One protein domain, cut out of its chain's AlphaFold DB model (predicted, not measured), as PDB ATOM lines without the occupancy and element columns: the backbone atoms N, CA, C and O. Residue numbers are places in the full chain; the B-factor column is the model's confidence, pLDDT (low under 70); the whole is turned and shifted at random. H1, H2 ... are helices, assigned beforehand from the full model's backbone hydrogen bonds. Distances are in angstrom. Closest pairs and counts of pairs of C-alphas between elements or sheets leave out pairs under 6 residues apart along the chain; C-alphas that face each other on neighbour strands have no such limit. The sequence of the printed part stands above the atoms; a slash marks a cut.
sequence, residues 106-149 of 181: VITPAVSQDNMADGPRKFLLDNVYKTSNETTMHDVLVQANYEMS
ATOM      1  N   VAL A 106      23.880 -37.004  26.977       86.94
ATOM      2  CA  VAL A 106      24.086 -37.871  28.143       86.94
ATOM      3  C   VAL A 106      25.234 -37.294  28.959       86.94
ATOM      4  O   VAL A 106      26.282 -36.989  28.395       86.94
ATOM      5  N   ILE A 107      25.037 -37.134  30.270       81.75
ATOM      6  CA  ILE A 107      26.100 -36.690  31.179       81.75
ATOM      7  C   ILE A 107      26.301 -37.726  32.295       81.75
ATOM      8  O   ILE A 107      25.387 -38.490  32.602       81.75
ATOM      9  N   THR A 108      27.510 -37.797  32.848       74.12
ATOM     10  CA  THR A 108      27.969 -38.794  33.827       74.12
ATOM     11  C   THR A 108      27.538 -38.454  35.261       74.12
ATOM     12  O   THR A 108      27.978 -37.434  35.780       74.12
ATOM     13  N   PRO A 109      26.797 -39.310  35.983       66.44
ATOM     14  CA  PRO A 109      26.490 -40.710  35.687       66.44
ATOM     15  C   PRO A 109      25.378 -40.818  34.644       66.44
ATOM     16  O   PRO A 109      24.412 -40.080  34.751       66.44
ATOM     17  N   ALA A 110      25.546 -41.718  33.665       70.81
ATOM     18  CA  ALA A 110      24.840 -41.837  32.376       70.81
ATOM     19  C   ALA A 110      23.317 -41.565  32.379       70.81
ATOM     20  O   ALA A 110      22.499 -42.459  32.162       70.81
ATOM     21  N   VAL A 111      22.934 -40.304  32.564       79.56
ATOM     22  CA  VAL A 111      21.550 -39.837  32.579       79.56
ATOM     23  C   VAL A 111      21.337 -38.987  31.335       79.56
ATOM     24  O   VAL A 111      22.067 -38.027  31.073       79.56
ATOM     25  N   SER A 112      20.320 -39.347  30.551       84.06
ATOM     26  CA  SER A 112      19.885 -38.558  29.402       84.06
ATOM     27  C   SER A 112      19.205 -37.277  29.890       84.06
ATOM     28  O   SER A 112      18.087 -37.336  30.400       84.06
ATOM     29  N   GLN A 113      19.847 -36.127  29.701       85.31
ATOM     30  CA  GLN A 113      19.310 -34.818  30.102       85.31
ATOM     31  C   GLN A 113      18.028 -34.456  29.343       85.31
ATOM     32  O   GLN A 113      17.200 -33.699  29.845       85.31
ATOM     33  N   ASP A 114      17.860 -35.001  28.137       85.06
ATOM     34  CA  ASP A 114      16.733 -34.676  27.263       85.06
ATOM     35  C   ASP A 114      15.413 -35.314  27.694       85.06
ATOM     36  O   ASP A 114      14.359 -34.722  27.493       85.06
ATOM     37  N   ASN A 115      15.465 -36.464  28.367       86.00
ATOM     38  CA  ASN A 115      14.270 -37.142  28.875       86.00
ATOM     39  C   ASN A 115      13.837 -36.630  30.260       86.00
ATOM     40  O   ASN A 115      12.848 -37.103  30.819       86.00
ATOM     41  N   MET A 116      14.594 -35.703  30.850       85.44
ATOM     42  CA  MET A 116      14.313 -35.174  32.179       85.44
ATOM     43  C   MET A 116      13.383 -33.968  32.117       85.44
ATOM     44  O   MET A 116      13.521 -33.095  31.257       85.44
ATOM     45  N   ALA A 117      12.498 -33.867  33.110       88.50
ATOM     46  CA  ALA A 117      11.733 -32.650  33.342       88.50
ATOM     47  C   ALA A 117      12.665 -31.443  33.583       88.50
ATOM     48  O   ALA A 117      13.773 -31.578  34.109       88.50
ATOM     49  N   ASP A 118      12.193 -30.245  33.232       85.50
ATOM     50  CA  ASP A 118      13.000 -29.017  33.262       85.50
ATOM     51  C   ASP A 118      13.581 -28.701  34.652       85.50
ATOM     52  O   ASP A 118      14.721 -28.250  34.748       85.50
ATOM     53  N   GLY A 119      12.823 -28.971  35.721       87.81
ATOM     54  CA  GLY A 119      13.239 -28.757  37.111       87.81
ATOM     55  C   GLY A 119      14.489 -29.556  37.503       87.81
ATOM     56  O   GLY A 119      15.525 -28.950  37.782       87.81
ATOM     57  N   PRO A 120      14.442 -30.902  37.497       87.00
ATOM     58  CA  PRO A 120      15.604 -31.719  37.841       87.00
ATOM     59  C   PRO A 120      16.755 -31.569  36.835       87.00
ATOM     60  O   PRO A 120      17.916 -31.639  37.236       87.00
ATOM     61  N   ARG A 121      16.469 -31.288  35.554       86.12
ATOM     62  CA  ARG A 121      17.506 -30.969  34.560       86.12
ATOM     63  C   ARG A 121      18.295 -29.723  34.961       86.12
ATOM     64  O   ARG A 121      19.523 -29.744  34.980       86.12
ATOM     65  N   LYS A 122      17.588 -28.646  35.318       86.50
ATOM     66  CA  LYS A 122      18.204 -27.397  35.774       86.50
ATOM     67  C   LYS A 122      19.029 -27.615  37.042       86.50
ATOM     68  O   LYS A 122      20.163 -27.166  37.097       86.50
ATOM     69  N   PHE A 123      18.507 -28.371  38.007       86.62
ATOM     70  CA  PHE A 123      19.237 -28.704  39.232       86.62
ATOM     71  C   PHE A 123      20.569 -29.422  38.958       86.62
ATOM     72  O   PHE A 123      21.577 -29.083  39.573       86.62
ATOM     73  N   LEU A 124      20.595 -30.389  38.035       84.62
ATOM     74  CA  LEU A 124      21.833 -31.090  37.680       84.62
ATOM     75  C   LEU A 124      22.853 -30.162  37.016       84.62
ATOM     76  O   LEU A 124      24.026 -30.188  37.382       84.62
ATOM     77  N   LEU A 125      22.416 -29.332  36.068       83.81
ATOM     78  CA  LEU A 125      23.292 -28.367  35.394       83.81
ATOM     79  C   LEU A 125      23.828 -27.311  36.368       83.81
ATOM     80  O   LEU A 125      25.004 -26.965  36.311       83.81
ATOM     81  N   ASP A 126      22.987 -26.845  37.291       82.62
ATOM     82  CA  ASP A 126      23.342 -25.780  38.223       82.62
ATOM     83  C   ASP A 126      24.186 -26.265  39.412       82.62
ATOM     84  O   ASP A 126      24.844 -25.433  40.030       82.62
ATOM     85  N   ASN A 127      24.185 -27.557  39.759       80.56
ATOM     86  CA  ASN A 127      24.855 -28.039  40.979       80.56
ATOM     87  C   ASN A 127      25.910 -29.124  40.752       80.56
ATOM     88  O   ASN A 127      26.859 -29.205  41.525       80.56
ATOM     89  N   VAL A 128      25.758 -29.976  39.736       79.31
ATOM     90  CA  VAL A 128      26.644 -31.141  39.543       79.31
ATOM     91  C   VAL A 128      27.780 -30.828  38.574       79.31
ATOM     92  O   VAL A 128      28.902 -31.278  38.780       79.31
ATOM     93  N   TYR A 129      27.514 -30.023  37.544       71.19
ATOM     94  CA  TYR A 129      28.491 -29.688  36.499       71.19
ATOM     95  C   TYR A 129      28.988 -28.250  36.597       71.19
ATOM     96  O   TYR A 129      29.101 -27.560  35.588       71.19
ATOM     97  N   LYS A 130      29.288 -27.803  37.816       79.31
ATOM     98  CA  LYS A 130      29.999 -26.545  38.043       79.31
ATOM     99  C   LYS A 130      31.401 -26.823  38.542       79.31
ATOM    100  O   LYS A 130      31.628 -27.725  39.348       79.31
ATOM    101  N   THR A 131      32.346 -26.026  38.069       81.81
ATOM    102  CA  THR A 131      33.689 -26.015  38.650       81.81
ATOM    103  C   THR A 131      33.653 -25.380  40.041       81.81
ATOM    104  O   THR A 131      32.803 -24.534  40.324       81.81
ATOM    105  N   SER A 132      34.608 -25.730  40.908       83.25
ATOM    106  CA  SER A 132      34.750 -25.117  42.240       83.25
ATOM    107  C   SER A 132      34.859 -23.583  42.183       83.25
ATOM    108  O   SER A 132      34.466 -22.873  43.109       83.25
ATOM    109  N   ASN A 133      35.388 -23.056  41.079       84.06
ATOM    110  CA  ASN A 133      35.526 -21.620  40.852       84.06
ATOM    111  C   ASN A 133      34.179 -20.979  40.499       84.06
ATOM    112  O   ASN A 133      33.844 -19.919  41.015       84.06
ATOM    113  N   GLU A 134      33.365 -21.628  39.669       82.62
ATOM    114  CA  GLU A 134      32.022 -21.131  39.349       82.62
ATOM    115  C   GLU A 134      31.083 -21.193  40.553       82.62
ATOM    116  O   GLU A 134      30.288 -20.274  40.740       82.62
ATOM    117  N   THR A 135      31.175 -22.236  41.385       83.19
ATOM    118  CA  THR A 135      30.381 -22.321  42.620       83.19
ATOM    119  C   THR A 135      30.743 -21.199  43.584       83.19
ATOM    120  O   THR A 135      29.863 -20.481  44.041       83.19
ATOM    121  N   THR A 136      32.039 -20.976  43.821       83.88
ATOM    122  CA  THR A 136      32.505 -19.913  44.727       83.88
ATOM    123  C   THR A 136      32.140 -18.524  44.209       83.88
ATOM    124  O   THR A 136      31.646 -17.700  44.973       83.88
ATOM    125  N   MET A 137      32.293 -18.263  42.907       82.44
ATOM    126  CA  MET A 137      31.854 -17.001  42.301       82.44
ATOM    127  C   MET A 137      30.339 -16.802  42.404       82.44
ATOM    128  O   MET A 137      29.887 -15.705  42.726       82.44
ATOM    129  N   HIS A 138      29.551 -17.845  42.144       80.06
ATOM    130  CA  HIS A 138      28.097 -17.780  42.261       80.06
ATOM    131  C   HIS A 138      27.663 -17.479  43.700       80.06
ATOM    132  O   HIS A 138      26.823 -16.607  43.909       80.06
ATOM    133  N   ASP A 139      28.265 -18.138  44.688       80.50
ATOM    134  CA  ASP A 139      27.938 -17.934  46.099       80.50
ATOM    135  C   ASP A 139      28.321 -16.530  46.571       80.50
ATOM    136  O   ASP A 139      27.517 -15.868  47.226       80.50
ATOM    137  N   VAL A 140      29.482 -16.017  46.148       79.25
ATOM    138  CA  VAL A 140      29.886 -14.624  46.402       79.25
ATOM    139  C   VAL A 140      28.897 -13.642  45.775       79.25
ATOM    140  O   VAL A 140      28.523 -12.668  46.419       79.25
ATOM    141  N   LEU A 141      28.428 -13.887  44.548       74.31
ATOM    142  CA  LEU A 141      27.436 -13.023  43.899       74.31
ATOM    143  C   LEU A 141      26.074 -13.081  44.596       74.31
ATOM    144  O   LEU A 141      25.436 -12.045  44.774       74.31
ATOM    145  N   VAL A 142      25.615 -14.265  45.000       76.19
ATOM    146  CA  VAL A 142      24.352 -14.429  45.734       76.19
ATOM    147  C   VAL A 142      24.441 -13.749  47.096       76.19
ATOM    148  O   VAL A 142      23.526 -13.013  47.463       76.19
ATOM    149  N   GLN A 143      25.548 -13.934  47.813       71.88
ATOM    150  CA  GLN A 143      25.774 -13.326  49.116       71.88
ATOM    151  C   GLN A 143      25.922 -11.803  49.011       71.88
ATOM    152  O   GLN A 143      25.242 -11.082  49.736       71.88
ATOM    153  N   ALA A 144      26.697 -11.298  48.049       64.38
ATOM    154  CA  ALA A 144      26.832  -9.866  47.793       64.38
ATOM    155  C   ALA A 144      25.494  -9.228  47.393       64.38
ATOM    156  O   ALA A 144      25.149  -8.161  47.894       64.38
ATOM    157  N   ASN A 145      24.695  -9.892  46.551       63.59
ATOM    158  CA  ASN A 145      23.356  -9.419  46.195       63.59
ATOM    159  C   ASN A 145      22.402  -9.456  47.395       63.59
ATOM    160  O   ASN A 145      21.604  -8.537  47.569       63.59
ATOM    161  N   TYR A 146      22.475 -10.482  48.242       62.66
ATOM    162  CA  TYR A 146      21.672 -10.583  49.460       62.66
ATOM    163  C   TYR A 146      22.040  -9.498  50.486       62.66
ATOM    164  O   TYR A 146      21.160  -8.862  51.069       62.66
ATOM    165  N   GLU A 147      23.333  -9.236  50.672       62.41
ATOM    166  CA  GLU A 147      23.846  -8.226  51.602       62.41
ATOM    167  C   GLU A 147      23.622  -6.795  51.082       62.41
ATOM    168  O   GLU A 147      23.161  -5.939  51.843       62.41
ATOM    169  N   MET A 148      23.838  -6.533  49.785       56.28
ATOM    170  CA  MET A 148      23.513  -5.241  49.163       56.28
ATOM    171  C   MET A 148      22.004  -4.978  49.155       56.28
ATOM    172  O   MET A 148      21.577  -3.876  49.499       56.28
ATOM    173  N   SER A 149      21.172  -5.965  48.810       57.66
ATOM    174  CA  SER A 149      19.713  -5.766  48.728       57.66
ATOM    175  C   SER A 149      19.034  -5.563  50.085       57.66
ATOM    176  O   SER A 149      17.957  -4.964  50.141       57.66
TER     177      SER A 149
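This is residues 106 to 149 of the 181 residues of an uncharacterized protein of Operophtera brumata (winter moth) (UniProt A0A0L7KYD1). A long helix, H2, and a shorter one, H1, form an open V, with residues 128 to 131 at its corner; residues 139 to 149, part of H2, stick out. Beyond the other end of H1, residues 106 to 117 fold back, with a small turn where 106 to 107 pair with 111 to 112. The printed part has 44 residues with two named helices, H1 then H2, and no named strand; its class is all helix. It is flat, 39 by 20 by 9 A, and only just loose, close to extended, with a radius of gyration of the C-alphas of 13.6 A.

H2, residues 132 to 149, is 25.4 A long and ends at C-alpha 149 (19.713, -5.766, 48.728). H1, residues 118 to 127, is 14.2 A long and begins at C-alpha 118 (13.000, -29.017, 33.262).

H2 and H1 are only just apart, their closest C-alphas 8.1 A from each other. A tight link joins them. In both helices every O i to N i+4 pair is within hydrogen-bond range. Residues 106 to 107 and 111 to 112 pair antiparallel.

The C-alphas farthest apart, of Ala 110 and Met 148, are 40.3 A apart. The printed part has no cut. Residue 109 and residues 144 to 149 have pLDDT under 70.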